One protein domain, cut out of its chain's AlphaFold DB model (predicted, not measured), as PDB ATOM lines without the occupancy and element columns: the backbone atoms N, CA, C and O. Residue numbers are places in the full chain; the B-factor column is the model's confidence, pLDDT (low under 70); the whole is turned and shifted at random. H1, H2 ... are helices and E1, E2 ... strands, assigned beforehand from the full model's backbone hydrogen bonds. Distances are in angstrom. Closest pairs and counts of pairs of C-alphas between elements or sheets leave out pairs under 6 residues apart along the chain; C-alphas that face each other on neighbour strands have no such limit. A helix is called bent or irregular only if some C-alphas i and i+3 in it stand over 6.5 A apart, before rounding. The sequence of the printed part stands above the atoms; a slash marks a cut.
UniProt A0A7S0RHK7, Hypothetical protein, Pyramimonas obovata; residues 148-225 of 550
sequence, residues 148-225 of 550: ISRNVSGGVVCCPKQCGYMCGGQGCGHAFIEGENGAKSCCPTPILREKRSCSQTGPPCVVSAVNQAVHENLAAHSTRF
ATOM      1  N   ILE A 148     -26.165   8.624   5.540       86.19
ATOM      2  CA  ILE A 148     -26.279   8.721   7.003       86.19
ATOM      3  C   ILE A 148     -24.867   8.935   7.548       86.19
ATOM      4  O   ILE A 148     -23.984   8.120   7.282       86.19
ATOM      5  N   SER A 149     -24.645  10.017   8.294       88.62
ATOM      6  CA  SER A 149     -23.330  10.340   8.855       88.62
ATOM      7  C   SER A 149     -23.153   9.769  10.261       88.62
ATOM      8  O   SER A 149     -24.090   9.717  11.062       88.62
ATOM      9  N   ARG A 150     -21.928   9.345  10.581       86.19
ATOM     10  CA  ARG A 150     -21.554   8.862  11.911       86.19
ATOM     11  C   ARG A 150     -20.138   9.258  12.284       86.19
ATOM     12  O   ARG A 150     -19.199   9.052  11.522       86.19
ATOM     13  N   ASN A 151     -20.003   9.758  13.507       82.62
ATOM     14  CA  ASN A 151     -18.710   9.967  14.142       82.62
ATOM     15  C   ASN A 151     -18.130   8.630  14.596       82.62
ATOM     16  O   ASN A 151     -18.778   7.884  15.336       82.62
ATOM     17  N   VAL A 152     -16.904   8.349  14.166       80.88
ATOM     18  CA  VAL A 152     -16.128   7.172  14.558       80.88
ATOM     19  C   VAL A 152     -14.701   7.589  14.907       80.88
ATOM     20  O   VAL A 152     -14.248   8.672  14.539       80.88
ATOM     21  N   SER A 153     -13.974   6.736  15.628       76.06
ATOM     22  CA  SER A 153     -12.555   6.972  15.913       76.06
ATOM     23  C   SER A 153     -11.780   7.045  14.593       76.06
ATOM     24  O   SER A 153     -11.601   6.026  13.929       76.06
ATOM     25  N   GLY A 154     -11.367   8.252  14.197       75.44
ATOM     26  CA  GLY A 154     -10.671   8.514  12.932       75.44
ATOM     27  C   GLY A 154     -11.424   9.389  11.920       75.44
ATOM     28  O   GLY A 154     -10.857   9.667  10.869       75.44
ATOM     29  N   GLY A 155     -12.653   9.841  12.211       83.12
ATOM     30  CA  GLY A 155     -13.361  10.837  11.391       83.12
ATOM     31  C   GLY A 155     -14.879  10.652  11.333       83.12
ATOM     32  O   GLY A 155     -15.461   9.830  12.044       83.12
ATOM     33  N   VAL A 156     -15.530  11.410  10.448       87.00
ATOM     34  CA  VAL A 156     -16.952  11.239  10.116       87.00
ATOM     35  C   VAL A 156     -17.060  10.343   8.883       87.00
ATOM     36  O   VAL A 156     -16.586  10.700   7.804       87.00
ATOM     37  N   VAL A 157     -17.709   9.188   9.023       90.31
ATOM     38  CA  VAL A 157     -18.059   8.328   7.884       90.31
ATOM     39  C   VAL A 157     -19.486   8.612   7.440       90.31
ATOM     40  O   VAL A 157     -20.367   8.863   8.261       90.31
ATOM     41  N   CYS A 158     -19.715   8.559   6.136       92.19
ATOM     42  CA  CYS A 158     -21.027   8.639   5.525       92.19
ATOM     43  C   CYS A 158     -21.367   7.297   4.884       92.19
ATOM     44  O   CYS A 158     -20.688   6.860   3.953       92.19
ATOM     45  N   CYS A 159     -22.421   6.646   5.366       91.75
ATOM     46  CA  CYS A 159     -22.904   5.397   4.795       91.75
ATOM     47  C   CYS A 159     -24.115   5.647   3.883       91.75
ATOM     48  O   CYS A 159     -24.862   6.603   4.097       91.75
ATOM     49  N   PRO A 160     -24.379   4.782   2.895       89.06
ATOM     50  CA  PRO A 160     -25.637   4.800   2.154       89.06
ATOM     51  C   PRO A 160     -26.861   4.741   3.086       89.06
ATOM     52  O   PRO A 160     -26.836   4.031   4.090       89.06
ATOM     53  N   LYS A 161     -27.973   5.411   2.740       84.62
ATOM     54  CA  LYS A 161     -29.218   5.419   3.555       84.62
ATOM     55  C   LYS A 161     -29.749   4.028   3.902       84.62
ATOM     56  O   LYS A 161     -30.282   3.821   4.987       84.62
ATOM     57  N   GLN A 162     -29.556   3.068   3.002       82.31
ATOM     58  CA  GLN A 162     -29.902   1.657   3.201       82.31
ATOM     59  C   GLN A 162     -29.158   0.988   4.375       82.31
ATOM     60  O   GLN A 162     -29.601  -0.049   4.846       82.31
ATOM     61  N   CYS A 163     -28.072   1.581   4.885       78.81
ATOM     62  CA  CYS A 163     -27.406   1.120   6.107       78.81
ATOM     63  C   CYS A 163     -28.209   1.407   7.386       78.81
ATOM     64  O   CYS A 163     -27.899   0.845   8.439       78.81
ATOM     65  N   GLY A 164     -29.213   2.292   7.328       79.06
ATOM     66  CA  GLY A 164     -30.038   2.656   8.476       79.06
ATOM     67  C   GLY A 164     -29.208   3.061   9.700       79.06
ATOM     68  O   GLY A 164     -28.268   3.847   9.626       79.06
ATOM     69  N   TYR A 165     -29.541   2.488  10.850       66.56
ATOM     70  CA  TYR A 165     -28.868   2.732  12.129       66.56
ATOM     71  C   TYR A 165     -27.526   1.991  12.279       66.56
ATOM     72  O   TYR A 165     -26.788   2.271  13.226       66.56
ATOM     73  N   MET A 166     -27.196   1.069  11.361       76.12
ATOM     74  CA  MET A 166     -25.962   0.267  11.395       76.12
ATOM     75  C   MET A 166     -24.763   0.966  10.747       76.12
ATOM     76  O   MET A 166     -23.688   0.374  10.645       76.12
ATOM     77  N   CYS A 167     -24.920   2.221  10.314       80.00
ATOM     78  CA  CYS A 167     -23.788   3.033   9.897       80.00
ATOM     79  C   CYS A 167     -22.863   3.266  11.096       80.00
ATOM     80  O   CYS A 167     -23.253   3.940  12.047       80.00
ATOM     81  N   GLY A 168     -21.652   2.705  11.067       71.00
ATOM     82  CA  GLY A 168     -20.654   2.926  12.116       71.00
ATOM     83  C   GLY A 168     -20.961   2.237  13.459       71.00
ATOM     84  O   GLY A 168     -21.736   2.755  14.257       71.00
ATOM     85  N   GLY A 169     -20.308   1.109  13.772       67.75
ATOM     86  CA  GLY A 169     -20.392   0.476  15.101       67.75
ATOM     87  C   GLY A 169     -20.088  -1.023  15.115       67.75
ATOM     88  O   GLY A 169     -19.878  -1.630  14.065       67.75
ATOM     89  N   GLN A 170     -20.076  -1.633  16.307       61.62
ATOM     90  CA  GLN A 170     -20.082  -3.096  16.424       61.62
ATOM     91  C   GLN A 170     -21.359  -3.651  15.776       61.62
ATOM     92  O   GLN A 170     -22.444  -3.121  15.988       61.62
ATOM     93  N   GLY A 171     -21.219  -4.695  14.957       64.00
ATOM     94  CA  GLY A 171     -22.346  -5.356  14.287       64.00
ATOM     95  C   GLY A 171     -22.643  -4.889  12.859       64.00
ATOM     96  O   GLY A 171     -23.340  -5.596  12.140       64.00
ATOM     97  N   CYS A 172     -22.050  -3.787  12.387       71.12
ATOM     98  CA  CYS A 172     -22.211  -3.320  10.999       71.12
ATOM     99  C   CYS A 172     -21.847  -4.391   9.947       71.12
ATOM    100  O   CYS A 172     -22.372  -4.379   8.837       71.12
ATOM    101  N   GLY A 173     -20.951  -5.328  10.292       63.38
ATOM    102  CA  GLY A 173     -20.482  -6.387   9.395       63.38
ATOM    103  C   GLY A 173     -21.519  -7.482   9.169       63.38
ATOM    104  O   GLY A 173     -21.384  -8.264   8.235       63.38
ATOM    105  N   HIS A 174     -22.560  -7.514  10.005       61.66
ATOM    106  CA  HIS A 174     -23.690  -8.430   9.900       61.66
ATOM    107  C   HIS A 174     -24.888  -7.814   9.173       61.66
ATOM    108  O   HIS A 174     -25.902  -8.494   9.027       61.66
ATOM    109  N   ALA A 175     -24.791  -6.558   8.715       57.50
ATOM    110  CA  ALA A 175     -25.825  -5.938   7.899       57.50
ATOM    111  C   ALA A 175     -25.948  -6.706   6.573       57.50
ATOM    112  O   ALA A 175     -25.181  -6.483   5.633       57.50
ATOM    113  N   PHE A 176     -26.905  -7.633   6.508       54.78
ATOM    114  CA  PHE A 176     -27.333  -8.297   5.282       54.78
ATOM    115  C   PHE A 176     -28.095  -7.275   4.433       54.78
ATOM    116  O   PHE A 176     -29.319  -7.242   4.389       54.78
ATOM    117  N   ILE A 177     -27.361  -6.392   3.763       56.97
ATOM    118  CA  ILE A 177     -27.903  -5.743   2.575       56.97
ATOM    119  C   ILE A 177     -27.869  -6.819   1.495       56.97
ATOM    120  O   ILE A 177     -26.823  -7.421   1.291       56.97
ATOM    121  N   GLU A 178     -28.985  -7.090   0.820       50.28
ATOM    122  CA  GLU A 178     -29.014  -8.012  -0.323       50.28
ATOM    123  C   GLU A 178     -27.898  -7.645  -1.330       50.28
ATOM    124  O   GLU A 178     -27.954  -6.595  -1.993       50.28
ATOM    125  N   GLY A 179     -26.859  -8.490  -1.377       54.25
ATOM    126  CA  GLY A 179     -25.600  -8.295  -2.106       54.25
ATOM    127  C   GLY A 179     -24.363  -8.287  -1.188       54.25
ATOM    128  O   GLY A 179     -24.348  -7.636  -0.150       54.25
ATOM    129  N   GLU A 180     -23.292  -8.975  -1.592       57.00
ATOM    130  CA  GLU A 180     -22.077  -9.342  -0.824       57.00
ATOM    131  C   GLU A 180     -21.258  -8.197  -0.158       57.00
ATOM    132  O   GLU A 180     -20.186  -8.437   0.393       57.00
ATOM    133  N   ASN A 181     -21.733  -6.946  -0.146       63.53
ATOM    134  CA  ASN A 181     -20.962  -5.759   0.255       63.53
ATOM    135  C   ASN A 181     -21.560  -4.941   1.418       63.53
ATOM    136  O   ASN A 181     -21.127  -3.805   1.645       63.53
ATOM    137  N   GLY A 182     -22.521  -5.485   2.174       67.81
ATOM    138  CA  GLY A 182     -23.132  -4.782   3.314       67.81
ATOM    139  C   GLY A 182     -22.106  -4.285   4.339       67.81
ATOM    140  O   GLY A 182     -22.113  -3.113   4.719       67.81
ATOM    141  N   ALA A 183     -21.120  -5.127   4.669       70.50
ATOM    142  CA  ALA A 183     -20.015  -4.750   5.546       70.50
ATOM    143  C   ALA A 183     -19.185  -3.586   4.974       70.50
ATOM    144  O   ALA A 183     -18.886  -2.645   5.699       70.50
ATOM    145  N   LYS A 184     -18.852  -3.585   3.676       77.75
ATOM    146  CA  LYS A 184     -18.056  -2.499   3.071       77.75
ATOM    147  C   LYS A 184     -18.793  -1.164   3.044       77.75
ATOM    148  O   LYS A 184     -18.183  -0.119   3.228       77.75
ATOM    149  N   SER A 185     -20.108  -1.213   2.848       83.25
ATOM    150  CA  SER A 185     -20.932  -0.012   2.698       83.25
ATOM    151  C   SER A 185     -21.361   0.605   4.028       83.25
ATOM    152  O   SER A 185     -21.625   1.803   4.078       83.25
ATOM    153  N   CYS A 186     -21.460  -0.196   5.092       85.38
ATOM    154  CA  CYS A 186     -22.014   0.255   6.371       85.38
ATOM    155  C   CYS A 186     -21.007   0.246   7.522       85.38
ATOM    156  O   CYS A 186     -21.220   0.935   8.525       85.38
ATOM    157  N   CYS A 187     -19.911  -0.513   7.408       86.12
ATOM    158  CA  CYS A 187     -18.904  -0.537   8.458       86.12
ATOM    159  C   CYS A 187     -17.904   0.601   8.350       86.12
ATOM    160  O   CYS A 187     -17.408   0.885   7.267       86.12
ATOM    161  N   PRO A 188     -17.471   1.160   9.488       81.12
ATOM    162  CA  PRO A 188     -16.473   2.213   9.471       81.12
ATOM    163  C   PRO A 188     -15.106   1.718   8.993       81.12
ATOM    164  O   PRO A 188     -14.448   2.424   8.242       81.12
ATOM    165  N   THR A 189     -14.678   0.507   9.368       84.31
ATOM    166  CA  THR A 189     -13.325   0.025   9.037       84.31
ATOM    167  C   THR A 189     -13.062  -0.060   7.526       84.31
ATOM    168  O   THR A 189     -12.036   0.465   7.095       84.31
ATOM    169  N   PRO A 190     -13.941  -0.660   6.695       82.00
ATOM    170  CA  PRO A 190     -13.770  -0.638   5.243       82.00
ATOM    171  C   PRO A 190     -13.815   0.777   4.656       82.00
ATOM    172  O   PRO A 190     -12.936   1.124   3.878       82.00
ATOM    173  N   ILE A 191     -14.766   1.614   5.086       86.06
ATOM    174  CA  ILE A 191     -14.942   2.981   4.563       86.06
ATOM    175  C   ILE A 191     -13.697   3.836   4.833       86.06
ATOM    176  O   ILE A 191     -13.176   4.495   3.933       86.06
ATOM    177  N   LEU A 192     -13.177   3.786   6.064       83.69
ATOM    178  CA  LEU A 192     -11.957   4.494   6.453       83.69
ATOM    179  C   LEU A 192     -10.725   3.958   5.711       83.69
ATOM    180  O   LEU A 192      -9.859   4.740   5.324       83.69
ATOM    181  N   ARG A 193     -10.643   2.638   5.489       83.88
ATOM    182  CA  ARG A 193      -9.537   2.014   4.748       83.88
ATOM    183  C   ARG A 193      -9.530   2.429   3.278       83.88
ATOM    184  O   ARG A 193      -8.457   2.648   2.729       83.88
ATOM    185  N   GLU A 194     -10.703   2.547   2.661       83.06
ATOM    186  CA  GLU A 194     -10.837   2.959   1.260       83.06
ATOM    187  C   GLU A 194     -10.496   4.443   1.039       83.06
ATOM    188  O   GLU A 194     -10.230   4.831  -0.096       83.06
ATOM    189  N   LYS A 195     -10.470   5.270   2.099       84.25
ATOM    190  CA  LYS A 195     -10.112   6.705   2.058       84.25
ATOM    191  C   LYS A 195     -10.862   7.517   0.984       84.25
ATOM    192  O   LYS A 195     -10.379   8.560   0.546       84.25
ATOM    193  N   ARG A 196     -12.048   7.072   0.557       88.00
ATOM    194  CA  ARG A 196     -12.855   7.771  -0.457       88.00
ATOM    195  C   ARG A 196     -13.483   9.004   0.172       88.00
ATOM    196  O   ARG A 196     -14.209   8.875   1.152       88.00
ATOM    197  N   SER A 197     -13.212  10.187  -0.368       90.69
ATOM    198  CA  SER A 197     -13.769  11.431   0.167       90.69
ATOM    199  C   SER A 197     -15.198  11.655  -0.314       90.69
ATOM    200  O   SER A 197     -15.480  11.554  -1.508       90.69
ATOM    201  N   CYS A 198     -16.079  12.081   0.588       92.50
ATOM    202  CA  CYS A 198     -17.437  12.473   0.225       92.50
ATOM    203  C   CYS A 198     -17.482  13.710  -0.686       92.50
ATOM    204  O   CYS A 198     -18.464  13.937  -1.378       92.50
ATOM    205  N   SER A 199     -16.416  14.512  -0.747       92.12
ATOM    206  CA  SER A 199     -16.320  15.608  -1.722       92.12
ATOM    207  C   SER A 199     -16.086  15.137  -3.160       92.12
ATOM    208  O   SER A 199     -16.216  15.935  -4.083       92.12
ATOM    209  N   GLN A 200     -15.720  13.870  -3.352       90.69
ATOM    210  CA  GLN A 200     -15.386  13.290  -4.655       90.69
ATOM    211  C   GLN A 200     -16.394  12.226  -5.083       90.69
ATOM    212  O   GLN A 200     -16.608  12.033  -6.275       90.69
ATOM    213  N   THR A 201     -17.009  11.533  -4.125       90.81
ATOM    214  CA  THR A 201     -17.968  10.456  -4.386       90.81
ATOM    215  C   THR A 201     -19.154  10.540  -3.438       90.81
ATOM    216  O   THR A 201     -19.101  11.213  -2.407       90.81
ATOM    217  N   GLY A 202     -20.221   9.818  -3.758       90.44
ATOM    218  CA  GLY A 202     -21.320   9.606  -2.832       90.44
ATOM    219  C   GLY A 202     -20.958   8.562  -1.769       90.44
ATOM    220  O   GLY A 202     -19.860   7.992  -1.797       90.44
ATOM    221  N   PRO A 203     -21.884   8.271  -0.844       90.69
ATOM    222  CA  PRO A 203     -21.712   7.220   0.150       90.69
ATOM    223  C   PRO A 203     -21.518   5.843  -0.525       90.69
ATOM    224  O   PRO A 203     -22.195   5.560  -1.521       90.69
ATOM    225  N   PRO A 204     -20.675   4.944   0.018       91.62
ATOM    226  CA  PRO A 204     -19.894   5.079   1.245       91.62
ATOM    227  C   PRO A 204     -18.634   5.943   1.068       91.62
ATOM    228  O   PRO A 204     -17.862   5.743   0.133       91.62
ATOM    229  N   CYS A 205     -18.407   6.886   1.983       91.88
ATOM    230  CA  CYS A 205     -17.282   7.822   1.909       91.88
ATOM    231  C   CYS A 205     -16.929   8.416   3.287       91.88
ATOM    232  O   CYS A 205     -17.672   8.271   4.257       91.88
ATOM    233  N   VAL A 206     -15.785   9.091   3.382       91.06
ATOM    234  CA  VAL A 206     -15.307   9.833   4.555       91.06
ATOM    235  C   VAL A 206     -15.536  11.323   4.319       91.06
ATOM    236  O   VAL A 206     -15.139  11.870   3.289       91.06
ATOM    237  N   VAL A 207     -16.177  11.997   5.268       86.00
ATOM    238  CA  VAL A 207     -16.349  13.451   5.223       86.00
ATOM    239  C   VAL A 207     -15.025  14.088   5.651       86.00
ATOM    240  O   VAL A 207     -14.494  13.755   6.709       86.00
ATOM    241  N   SER A 208     -14.453  14.953   4.806       81.19
ATOM    242  CA  SER A 208     -13.119  15.531   5.038       81.19
ATOM    243  C   SER A 208     -13.031  16.296   6.366       81.19
ATOM    244  O   SER A 208     -14.015  16.882   6.813       81.19
ATOM    245  N   ALA A 209     -11.835  16.360   6.962       69.56
ATOM    246  CA  ALA A 209     -11.589  17.072   8.222       69.56
ATOM    247  C   ALA A 209     -11.972  18.570   8.170       69.56
ATOM    248  O   ALA A 209     -12.393  19.143   9.172       69.56
ATOM    249  N   VAL A 210     -11.914  19.199   6.990       64.50
ATOM    250  CA  VAL A 210     -12.350  20.596   6.793       64.50
ATOM    251  C   VAL A 210     -13.871  20.727   6.961       64.50
ATOM    252  O   VAL A 210     -14.354  21.667   7.587       64.50
ATOM    253  N   ASN A 211     -14.635  19.729   6.505       57.09
ATOM    254  CA  ASN A 211     -16.080  19.636   6.739       57.09
ATOM    255  C   ASN A 211     -16.416  19.050   8.117       57.09
ATOM    256  O   ASN A 211     -17.529  19.220   8.610       57.09
ATOM    257  N   GLN A 212     -15.461  18.386   8.770       55.88
ATOM    258  CA  GLN A 212     -15.606  17.920  10.143       55.88
ATOM    259  C   GLN A 212     -15.707  19.103  11.107       55.88
ATOM    260  O   GLN A 212     -16.568  19.069  11.972       55.88
ATOM    261  N   ALA A 213     -14.973  20.196  10.876       53.88
ATOM    262  CA  ALA A 213     -15.167  21.452  11.606       53.88
ATOM    263  C   ALA A 213     -16.564  22.060  11.373       53.88
ATOM    264  O   ALA A 213     -17.137  22.654  12.280       53.88
ATOM    265  N   VAL A 214     -17.160  21.884  10.187       59.34
ATOM    266  CA  VAL A 214     -18.554  22.285   9.913       59.34
ATOM    267  C   VAL A 214     -19.540  21.376  10.653       59.34
ATOM    268  O   VAL A 214     -20.504  21.874  11.224       59.34
ATOM    269  N   HIS A 215     -19.283  20.067  10.730       52.38
ATOM    270  CA  HIS A 215     -20.084  19.118  11.515       52.38
ATOM    271  C   HIS A 215     -19.933  19.297  13.030       52.38
ATOM    272  O   HIS A 215     -20.915  19.169  13.755       52.38
ATOM    273  N   GLU A 216     -18.739  19.618  13.517       53.84
ATOM    274  CA  GLU A 216     -18.459  19.952  14.913       53.84
ATOM    275  C   GLU A 216     -19.055  21.312  15.268       53.84
ATOM    276  O   GLU A 216     -19.647  21.443  16.333       53.84
ATOM    277  N   ASN A 217     -19.043  22.285  14.350       50.19
ATOM    278  CA  ASN A 217     -19.793  23.530  14.501       50.19
ATOM    279  C   ASN A 217     -21.310  23.321  14.401       50.19
ATOM    280  O   ASN A 217     -22.036  24.021  15.096       50.19
ATOM    281  N   LEU A 218     -21.807  22.345  13.630       48.78
ATOM    282  CA  LEU A 218     -23.212  21.902  13.611       48.78
ATOM    283  C   LEU A 218     -23.596  21.130  14.879       48.78
ATOM    284  O   LEU A 218     -24.736  21.227  15.312       48.78
ATOM    285  N   ALA A 219     -22.668  20.397  15.497       46.19
ATOM    286  CA  ALA A 219     -22.848  19.739  16.791       46.19
ATOM    287  C   ALA A 219     -22.754  20.746  17.951       46.19
ATOM    288  O   ALA A 219     -23.523  20.672  18.906       46.19
ATOM    289  N   ALA A 220     -21.902  21.764  17.841       45.47
ATOM    290  CA  ALA A 220     -21.873  22.907  18.745       45.47
ATOM    291  C   ALA A 220     -23.120  23.789  18.555       45.47
ATOM    292  O   ALA A 220     -23.732  24.192  19.535       45.47
ATOM    293  N   HIS A 221     -23.598  23.982  17.321       43.12
ATOM    294  CA  HIS A 221     -24.918  24.545  17.005       43.12
ATOM    295  C   HIS A 221     -26.064  23.553  17.268       43.12
ATOM    296  O   HIS A 221     -27.223  23.947  17.253       43.12
ATOM    297  N   SER A 222     -25.793  22.290  17.605       44.16
ATOM    298  CA  SER A 222     -26.810  21.366  18.117       44.16
ATOM    299  C   SER A 222     -27.199  21.725  19.551       44.16
ATOM    300  O   SER A 222     -28.308  21.413  19.966       44.16
ATOM    301  N   THR A 223     -26.394  22.534  20.257       46.09
ATOM    302  CA  THR A 223     -26.878  23.265  21.445       46.09
ATOM    303  C   THR A 223     -27.947  24.321  21.105       46.09
ATOM    304  O   THR A 223     -28.723  24.693  21.981       46.09
ATOM    305  N   ARG A 224     -28.057  24.749  19.832       48.25
ATOM    306  CA  ARG A 224     -29.162  25.567  19.287       48.25
ATOM    307  C   ARG A 224     -30.279  24.756  18.628       48.25
ATOM    308  O   ARG A 224     -31.367  25.304  18.458       48.25
ATOM    309  N   PHE A 225     -30.079  23.476  18.301       54.94
ATOM    310  CA  PHE A 225     -31.210  22.588  18.036       54.94
ATOM    311  C   PHE A 225     -31.898  22.335  19.370       54.94
ATOM    312  O   PHE A 225     -31.548  21.414  20.107       54.94
TER     313      PHE A 225
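AT A GLANCE: This is residues 148 to 225 of the 550 residues of the protein "Hypothetical protein" of Pyramimonas obovata (UniProt A0A7S0RHK7). A small antiparallel sheet of three short strands, E1, E2 and E3, sits in the middle, with the short helix H3 across one face and H2 on the same face but beside the strands, over none of them; H4 and the loop of residues 167 to 181 reach to opposite ends of the long axis. Residues 216 to 225, of which 216 to 223 belong to H4, stick out. The printed part has 78 residues, ordered E1 E2 H1 H2 H3 E3 H4, class mixed; the sheet runs E1 - E2 - E3. It is compact, radius of gyration of the C-alphas 12.6 A, yet elongated, spanning 39 by 25 by 19 A.

IN THESE COORDINATES: Find C-alpha 148 at (-26.279, 8.721, 7.003), where E1, residues 148 to 152, begins and runs 12.7 A. E2, 155 to 160, covers 16.5 A. Next come H1, 161 to 166, 9.9 A, irregular with C-alphas 162 and 165 9.1 A apart; H2, 182 to 186, 6.0 A; H3, 188 to 194, 10.0 A; and E3, 205 to 207, 6.6 A. H4, 209 to 223, runs 21.1 A to C-alpha 223 at (-26.878, 23.265, 21.445).

HOW THE PARTS SIT: Look first at hairpin E1 and E2: N 150 and O 157 are 2.8 A apart. Beside E2, antiparallel E3 has N 205 and O 158 at 3.0 A. H1 and H3 on one face of this sheet make two layers, one of helices and one of strands. H3, height over the sheet 8.0 A, is across the strands, 76 degrees to E3 on the local plane; its closest C-alphas to E3 are Ile 191 and Cys 205, 6.0 A. H2, on the same face as H3, touches H1, closest C-alphas Cys 186 and Cys 163, 5.5 A. H2 and H3 touch only at the corner, closest C-alphas Lys 184 and Pro 190, 5.2 A. H4 only grazes the sheet with residues 209 to 215. Each O i to N i+4 pair is within hydrogen-bond range in H2 and H3, 9 of 11 in H4, and 0 of 2 in H1, where 2 of 3 O i to N i+3 pairs are.

THE WHOLE: The C-alphas of Glu 180 and Arg 224, the two farthest apart, are 40.9 A apart. The printed part has no cut; the link from H1 to H2 is long, 15 residues. The model's pLDDT is under 70 at residues 165, 169 to 171, 173 to 182 and 209 to 225.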